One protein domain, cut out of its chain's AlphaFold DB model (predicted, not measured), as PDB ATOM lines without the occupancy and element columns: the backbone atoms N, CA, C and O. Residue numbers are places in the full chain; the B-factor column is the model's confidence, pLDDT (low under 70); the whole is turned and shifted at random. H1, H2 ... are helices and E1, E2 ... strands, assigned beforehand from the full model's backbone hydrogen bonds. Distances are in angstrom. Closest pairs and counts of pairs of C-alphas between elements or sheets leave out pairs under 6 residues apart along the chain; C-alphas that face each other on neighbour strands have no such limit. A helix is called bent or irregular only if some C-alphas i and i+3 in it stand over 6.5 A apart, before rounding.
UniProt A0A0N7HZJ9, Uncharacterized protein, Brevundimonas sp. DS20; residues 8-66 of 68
ATOM      1  N   SER A   8      -7.722  96.437  50.512       87.25
ATOM      2  CA  SER A   8      -6.337  96.902  50.616       87.25
ATOM      3  C   SER A   8      -5.720  96.691  52.003       87.25
ATOM      4  O   SER A   8      -4.537  96.358  52.104       87.25
ATOM      5  N   LYS A   9      -6.494  96.876  53.083       88.12
ATOM      6  CA  LYS A   9      -6.022  96.617  54.456       88.12
ATOM      7  C   LYS A   9      -5.852  95.117  54.708       88.12
ATOM      8  O   LYS A   9      -4.856  94.717  55.314       88.12
ATOM      9  N   THR A  10      -6.773  94.298  54.209       89.12
ATOM     10  CA  THR A  10      -6.721  92.838  54.351       89.12
ATOM     11  C   THR A  10      -5.535  92.250  53.591       89.12
ATOM     12  O   THR A  10      -4.717  91.568  54.198       89.12
ATOM     13  N   ILE A  11      -5.352  92.606  52.314       88.69
ATOM     14  CA  ILE A  11      -4.196  92.189  51.497       88.69
ATOM     15  C   ILE A  11      -2.885  92.555  52.195       88.69
ATOM     16  O   ILE A  11      -1.976  91.736  52.287       88.69
ATOM     17  N   ARG A  12      -2.778  93.779  52.725       86.88
ATOM     18  CA  ARG A  12      -1.571  94.215  53.441       86.88
ATOM     19  C   ARG A  12      -1.297  93.366  54.682       86.88
ATOM     20  O   ARG A  12      -0.138  93.089  54.968       86.88
ATOM     21  N   SER A  13      -2.337  92.989  55.416       86.50
ATOM     22  CA  SER A  13      -2.203  92.182  56.632       86.50
ATOM     23  C   SER A  13      -1.783  90.752  56.299       86.50
ATOM     24  O   SER A  13      -0.843  90.254  56.898       86.50
ATOM     25  N   LEU A  14      -2.391  90.139  55.281       86.00
ATOM     26  CA  LEU A  14      -2.031  88.792  54.824       86.00
ATOM     27  C   LEU A  14      -0.586  88.729  54.320       86.00
ATOM     28  O   LEU A  14       0.153  87.829  54.698       86.00
ATOM     29  N   LYS A  15      -0.142  89.739  53.565       81.44
ATOM     30  CA  LYS A  15       1.259  89.821  53.131       81.44
ATOM     31  C   LYS A  15       2.239  89.990  54.295       81.44
ATOM     32  O   LYS A  15       3.314  89.416  54.253       81.44
ATOM     33  N   LYS A  16       1.876  90.732  55.351       83.06
ATOM     34  CA  LYS A  16       2.695  90.825  56.579       83.06
ATOM     35  C   LYS A  16       2.814  89.498  57.329       83.06
ATOM     36  O   LYS A  16       3.742  89.339  58.107       83.06
ATOM     37  N   LEU A  17       1.869  88.583  57.126       84.00
ATOM     38  CA  LEU A  17       1.915  87.229  57.676       84.00
ATOM     39  C   LEU A  17       2.729  86.271  56.787       84.00
ATOM     40  O   LEU A  17       2.711  85.071  57.033       84.00
ATOM     41  N   GLY A  18       3.397  86.777  55.741       80.19
ATOM     42  CA  GLY A  18       4.159  85.966  54.790       80.19
ATOM     43  C   GLY A  18       3.290  85.168  53.816       80.19
ATOM     44  O   GLY A  18       3.816  84.364  53.056       80.19
ATOM     45  N   LEU A  19       1.969  85.384  53.808       83.62
ATOM     46  CA  LEU A  19       1.058  84.618  52.966       83.62
ATOM     47  C   LEU A  19       1.113  85.097  51.516       83.62
ATOM     48  O   LEU A  19       0.915  86.282  51.210       83.62
ATOM     49  N   THR A  20       1.286  84.144  50.608       84.38
ATOM     50  CA  THR A  20       1.196  84.374  49.168       84.38
ATOM     51  C   THR A  20      -0.271  84.495  48.770       84.38
ATOM     52  O   THR A  20      -1.044  83.550  48.895       84.38
ATOM     53  N   ILE A  21      -0.675  85.666  48.278       87.94
ATOM     54  CA  ILE A  21      -2.042  85.901  47.795       87.94
ATOM     55  C   ILE A  21      -2.152  85.419  46.352       87.94
ATOM     56  O   ILE A  21      -1.439  85.920  45.483       87.94
ATOM     57  N   THR A  22      -3.078  84.501  46.096       89.12
ATOM     58  CA  THR A  22      -3.324  83.920  44.768       89.12
ATOM     59  C   THR A  22      -4.539  84.525  44.073       89.12
ATOM     60  O   THR A  22      -4.633  84.474  42.850       89.12
ATOM     61  N   GLY A  23      -5.454  85.146  44.822       87.94
ATOM     62  CA  GLY A  23      -6.636  85.776  44.246       87.94
ATOM     63  C   GLY A  23      -7.451  86.581  45.247       87.94
ATOM     64  O   GLY A  23      -7.299  86.458  46.463       87.94
ATOM     65  N   VAL A  24      -8.336  87.418  44.716       92.06
ATOM     66  CA  VAL A  24      -9.367  88.125  45.478       92.06
ATOM     67  C   VAL A  24     -10.670  87.947  44.728       92.06
ATOM     68  O   VAL A  24     -10.733  88.213  43.531       92.06
ATOM     69  N   GLU A  25     -11.706  87.524  45.435       91.88
ATOM     70  CA  GLU A  25     -13.035  87.377  44.865       91.88
ATOM     71  C   GLU A  25     -14.006  88.320  45.558       91.88
ATOM     72  O   GLU A  25     -14.022  88.421  46.787       91.88
ATOM     73  N   MET A  26     -14.816  89.005  44.755       91.31
ATOM     74  CA  MET A  26     -15.840  89.930  45.222       91.31
ATOM     75  C   MET A  26     -17.190  89.220  45.232       91.31
ATOM     76  O   MET A  26     -17.595  88.634  44.228       91.31
ATOM     77  N   ALA A  27     -17.888  89.291  46.359       88.38
ATOM     78  CA  ALA A  27     -19.255  88.818  46.459       88.38
ATOM     79  C   ALA A  27     -20.230  89.880  45.901       88.38
ATOM     80  O   ALA A  27     -19.933  91.079  45.957       88.38
ATOM     81  N   PRO A  28     -21.402  89.473  45.377       86.44
ATOM     82  CA  PRO A  28     -22.385  90.402  44.806       86.44
ATOM     83  C   PRO A  28     -22.934  91.432  45.806       86.44
ATOM     84  O   PRO A  28     -23.377  92.505  45.412       86.44
ATOM     85  N   ASP A  29     -22.882  91.121  47.102       86.38
ATOM     86  CA  ASP A  29     -23.289  91.986  48.217       86.38
ATOM     87  C   ASP A  29     -22.225  93.038  48.603       86.38
ATOM     88  O   ASP A  29     -22.406  93.829  49.534       86.38
ATOM     89  N   GLY A  30     -21.095  93.066  47.890       82.81
ATOM     90  CA  GLY A  30     -19.968  93.949  48.169       82.81
ATOM     91  C   GLY A  30     -19.041  93.450  49.283       82.81
ATOM     92  O   GLY A  30     -18.191  94.222  49.746       82.81
ATOM     93  N   GLY A  31     -19.193  92.198  49.721       88.94
ATOM     94  CA  GLY A  31     -18.188  91.457  50.479       88.94
ATOM     95  C   GLY A  31     -17.026  90.994  49.596       88.94
ATOM     96  O   GLY A  31     -17.051  91.122  48.371       88.94
ATOM     97  N   PHE A  32     -15.974  90.457  50.215       91.88
ATOM     98  CA  PHE A  32     -14.853  89.868  49.483       91.88
ATOM     99  C   PHE A  32     -14.172  88.755  50.280       91.88
ATOM    100  O   PHE A  32     -14.169  88.778  51.512       91.88
ATOM    101  N   ARG A  33     -13.539  87.819  49.569       90.44
ATOM    102  CA  ARG A  33     -12.619  86.821  50.131       90.44
ATOM    103  C   ARG A  33     -11.252  86.922  49.462       90.44
ATOM    104  O   ARG A  33     -11.158  87.248  48.281       90.44
ATOM    105  N   VAL A  34     -10.192  86.661  50.223       90.69
ATOM    106  CA  VAL A  34      -8.815  86.617  49.712       90.69
ATOM    107  C   VAL A  34      -8.336  85.174  49.759       90.69
ATOM    108  O   VAL A  34      -8.431  84.532  50.801       90.69
ATOM    109  N   LEU A  35      -7.844  84.675  48.630       89.81
ATOM    110  CA  LEU A  35      -7.277  83.339  48.496       89.81
ATOM    111  C   LEU A  35      -5.767  83.417  48.730       89.81
ATOM    112  O   LEU A  35      -5.092  84.283  48.163       89.81
ATOM    113  N   THR A  36      -5.244  82.522  49.564       87.38
ATOM    114  CA  THR A  36      -3.813  82.429  49.873       87.38
ATOM    115  C   THR A  36      -3.305  81.015  49.626       87.38
ATOM    116  O   THR A  36      -3.996  80.058  49.973       87.38
ATOM    117  N   SER A  37      -2.107  80.867  49.061       82.25
ATOM    118  CA  SER A  37      -1.408  79.578  49.042       82.25
ATOM    119  C   SER A  37      -0.602  79.395  50.326       82.25
ATOM    120  O   SER A  37      -0.110  80.362  50.907       82.25
ATOM    121  N   ASN A  38      -0.469  78.140  50.759       69.38
ATOM    122  CA  ASN A  38       0.389  77.759  51.884       69.38
ATOM    123  C   ASN A  38       1.879  77.683  51.483       69.38
ATOM    124  O   ASN A  38       2.753  77.478  52.320       69.38
ATOM    125  N   ASP A  39       2.163  77.844  50.189       64.69
ATOM    126  CA  ASP A  39       3.511  77.856  49.637       64.69
ATOM    127  C   ASP A  39       4.147  79.232  49.882       64.69
ATOM    128  O   ASP A  39       3.895  80.210  49.168       64.69
ATOM    129  N   ASN A  40       4.983  79.301  50.918       61.06
ATOM    130  CA  ASN A  40       5.749  80.495  51.293       61.06
ATOM    131  C   ASN A  40       6.954  80.764  50.369       61.06
ATOM    132  O   ASN A  40       7.744  81.668  50.623       61.06
ATOM    133  N   THR A  41       7.094  80.026  49.266       58.59
ATOM    134  CA  THR A  41       8.237  80.091  48.339       58.59
ATOM    135  C   THR A  41       8.393  81.447  47.632       58.59
ATOM    136  O   THR A  41       9.418  81.693  47.005       58.59
ATOM    137  N   GLY A  42       7.388  82.331  47.703       54.97
ATOM    138  CA  GLY A  42       7.376  83.648  47.051       54.97
ATOM    139  C   GLY A  42       7.396  84.856  47.995       54.97
ATOM    140  O   GLY A  42       7.318  85.989  47.507       54.97
ATOM    141  N   ALA A  43       7.475  84.646  49.316       56.19
ATOM    142  CA  ALA A  43       7.401  85.724  50.304       56.19
ATOM    143  C   ALA A  43       8.504  86.775  50.074       56.19
ATOM    144  O   ALA A  43       8.187  87.958  49.919       56.19
ATOM    145  N   ASP A  44       9.750  86.339  49.872       57.66
ATOM    146  CA  ASP A  44      10.920  87.211  49.701       57.66
ATOM    147  C   ASP A  44      10.804  88.165  48.500       57.66
ATOM    148  O   ASP A  44      11.102  89.360  48.591       57.66
ATOM    149  N   ALA A  45      10.326  87.667  47.355       60.12
ATOM    150  CA  ALA A  45      10.156  88.488  46.155       60.12
ATOM    151  C   ALA A  45       9.052  89.544  46.347       60.12
ATOM    152  O   ALA A  45       9.144  90.666  45.837       60.12
ATOM    153  N   SER A  46       8.009  89.192  47.104       60.62
ATOM    154  CA  SER A  46       6.896  90.088  47.410       60.62
ATOM    155  C   SER A  46       7.274  91.168  48.431       60.62
ATOM    156  O   SER A  46       6.836  92.312  48.283       60.62
ATOM    157  N   GLU A  47       8.125  90.844  49.408       62.59
ATOM    158  CA  GLU A  47       8.671  91.791  50.384       62.59
ATOM    159  C   GLU A  47       9.567  92.832  49.706       62.59
ATOM    160  O   GLU A  47       9.319  94.035  49.828       62.59
ATOM    161  N   GLN A  48      10.505  92.396  48.859       67.31
ATOM    162  CA  GLN A  48      11.377  93.308  48.108       67.31
ATOM    163  C   GLN A  48      10.599  94.257  47.182       67.31
ATOM    164  O   GLN A  48      10.994  95.410  46.979       67.31
ATOM    165  N   ALA A  49       9.493  93.796  46.589       69.69
ATOM    166  CA  ALA A  49       8.633  94.646  45.768       69.69
ATOM    167  C   ALA A  49       7.923  95.728  46.603       69.69
ATOM    168  O   ALA A  49       7.730  96.854  46.132       69.69
ATOM    169  N   TRP A  50       7.559  95.418  47.849       63.91
ATOM    170  CA  TRP A  50       6.947  96.377  48.768       63.91
ATOM    171  C   TRP A  50       7.922  97.411  49.293       63.91
ATOM    172  O   TRP A  50       7.552  98.583  49.375       63.91
ATOM    173  N   ASP A  51       9.146  97.009  49.606       72.94
ATOM    174  CA  ASP A  51      10.175  97.954  50.026       72.94
ATOM    175  C   ASP A  51      10.514  98.919  48.891       72.94
ATOM    176  O   ASP A  51      10.560 100.129  49.110       72.94
ATOM    177  N   ARG A  52      10.558  98.434  47.642       74.50
ATOM    178  CA  ARG A  52      10.653  99.299  46.453       74.50
ATOM    179  C   ARG A  52       9.462 100.250  46.308       74.50
ATOM    180  O   ARG A  52       9.649 101.415  45.963       74.50
ATOM    181  N   TYR A  53       8.236  99.793  46.566       73.75
ATOM    182  CA  TYR A  53       7.056 100.668  46.535       73.75
ATOM    183  C   TYR A  53       7.095 101.734  47.641       73.75
ATOM    184  O   TYR A  53       6.747 102.888  47.389       73.75
ATOM    185  N   ARG A  54       7.517 101.366  48.858       72.94
ATOM    186  CA  ARG A  54       7.671 102.301  49.983       72.94
ATOM    187  C   ARG A  54       8.754 103.333  49.711       72.94
ATOM    188  O   ARG A  54       8.471 104.508  49.908       72.94
ATOM    189  N   ALA A  55       9.913 102.912  49.209       74.31
ATOM    190  CA  ALA A  55      10.995 103.806  48.811       74.31
ATOM    191  C   ALA A  55      10.497 104.835  47.785       74.31
ATOM    192  O   ALA A  55      10.524 106.028  48.052       74.31
ATOM    193  N   ARG A  56       9.846 104.385  46.699       74.31
ATOM    194  CA  ARG A  56       9.262 105.296  45.693       74.31
ATOM    195  C   ARG A  56       8.206 106.248  46.255       74.31
ATOM    196  O   ARG A  56       8.046 107.360  45.761       74.31
ATOM    197  N   LYS A  57       7.418 105.808  47.241       71.50
ATOM    198  CA  LYS A  57       6.433 106.671  47.907       71.50
ATOM    199  C   LYS A  57       7.100 107.705  48.808       71.50
ATOM    200  O   LYS A  57       6.619 108.832  48.810       71.50
ATOM    201  N   ALA A  58       8.150 107.327  49.534       70.81
ATOM    202  CA  ALA A  58       8.929 108.231  50.371       70.81
ATOM    203  C   ALA A  58       9.639 109.290  49.517       70.81
ATOM    204  O   ALA A  58       9.441 110.475  49.761       70.81
ATOM    205  N   ASP A  59      10.315 108.876  48.440       69.50
ATOM    206  CA  ASP A  59      10.996 109.785  47.506       69.50
ATOM    207  C   ASP A  59      10.027 110.806  46.900       69.50
ATOM    208  O   ASP A  59      10.308 112.000  46.835       69.50
ATOM    209  N   ARG A  60       8.827 110.355  46.507       67.44
ATOM    210  CA  ARG A  60       7.789 111.243  45.966       67.44
ATOM    211  C   ARG A  60       7.259 112.239  47.000       67.44
ATOM    212  O   ARG A  60       6.815 113.316  46.623       67.44
ATOM    213  N   THR A  61       7.236 111.870  48.278       65.38
ATOM    214  CA  THR A  61       6.860 112.794  49.353       65.38
ATOM    215  C   THR A  61       7.953 113.841  49.565       65.38
ATOM    216  O   THR A  61       7.619 115.012  49.683       65.38
ATOM    217  N   SER A  62       9.231 113.458  49.505       61.03
ATOM    218  CA  SER A  62      10.360 114.393  49.610       61.03
ATOM    219  C   SER A  62      10.460 115.366  48.429       61.03
ATOM    220  O   SER A  62      10.775 116.528  48.634       61.03
ATOM    221  N   GLN A  63      10.130 114.934  47.206       59.25
ATOM    222  CA  GLN A  63      10.113 115.812  46.023       59.25
ATOM    223  C   GLN A  63       8.916 116.777  45.975       59.25
ATOM    224  O   GLN A  63       8.955 117.767  45.252       59.25
ATOM    225  N   GLY A  64       7.834 116.486  46.704       57.25
ATOM    226  CA  GLY A  64       6.650 117.349  46.753       57.25
ATOM    227  C   GLY A  64       6.805 118.573  47.659       57.25
ATOM    228  O   GLY A  64       6.068 119.535  47.469       57.25
ATOM    229  N   ASP A  65       7.746 118.544  48.607       53.16
ATOM    230  CA  ASP A  65       8.034 119.655  49.532       53.16
ATOM    231  C   ASP A  65       8.986 120.709  48.928       53.16
ATOM    232  O   ASP A  65       9.066 121.823  49.429       53.16
ATOM    233  N   GLU A  66       9.697 120.394  47.838       49.62
ATOM    234  CA  GLU A  66      10.646 121.318  47.184       49.62
ATOM    235  C   GLU A  66       9.988 122.176  46.077       49.62
ATOM    236  O   GLU A  66      10.624 123.049  45.495       49.62
TER     237      GLU A  66
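This is residues 8 to 66 of the 68 residues of an uncharacterized protein of Brevundimonas sp. DS20 (UniProt A0A0N7HZJ9). The model looks like an open V: a hairpin of two strands, E1 and E2, makes one arm, and one long helix, H2, makes the other, setting out from the end of E2. The short helix H1 packs on the hairpin within the opening of the V, while residues 51 to 66, of which 51 to 64 belong to H2, stick out free of the rest. The 59 printed residues hold two named helices and two named strands in the order H1, E1, E2, H2, with an antiparallel sheet of order E1 - E2; the class is mixed, helices and strands. The whole is loose, with a radius of gyration of the C-alphas of 14.9 A, and flat, spanning 44 by 32 by 13 A.

E1 is residues 20 to 26, 18.3 A from first to last C-alpha, and begins at C-alpha 20 at (1.196, 84.374, 49.168). E2 is residues 32 to 37, 16.9 A long. H1 is residues 8 to 16, 12.4 A long, with C-alpha 8 at (-6.337, 96.902, 50.616). H2 is residues 40 to 64, 37.1 A long, and ends with C-alpha 64 at (6.650, 117.349, 46.753). H2 is irregular: C-alphas 41 and 44 are 7.7 A apart, against about 5 A in a regular helix.

E1 and E2 form a hairpin, antiparallel neighbours with 158 degrees between their directions. N 25 and O 33 are within hydrogen-bond range at 2.9 A, and so are N 35 and O 23 at 2.9 A. H1 has 4 pairs of C-alphas within 8 A with E1, the closest being those of Lys 15 and Ile 21 at 7.4 A. With E2 it has 1 such pair, the C-alphas of Ile 11 and Val 34, 7.5 A apart. H2 has 3 such pairs with E1, the closest being the C-alphas of Thr 20 and Asn 40 at 6.3 A. H1 and H2 are close but not clearly touching, the closest C-alphas being those of Lys 15 and Ala 43, 7.9 A apart. Their lines stand at a steep tilt of 54 degrees, opposite ways. In H1 every O i to N i+4 pair is within hydrogen-bond range; in H2 19 of 21 are.

The two C-alphas farthest apart are those of Pro 28 and Glu 66, at 45.3 A. Without the stretch that stands free, the body has 43 residues and spans 35 by 18 by 14 A. The printed part has no cut, and the links H1 to E1, E1 to E2 and E2 to H2 are tight. The mean pLDDT of the printed part is 76.1; 21 residues are under 70, namely residues 38 to 50 and 59 to 66.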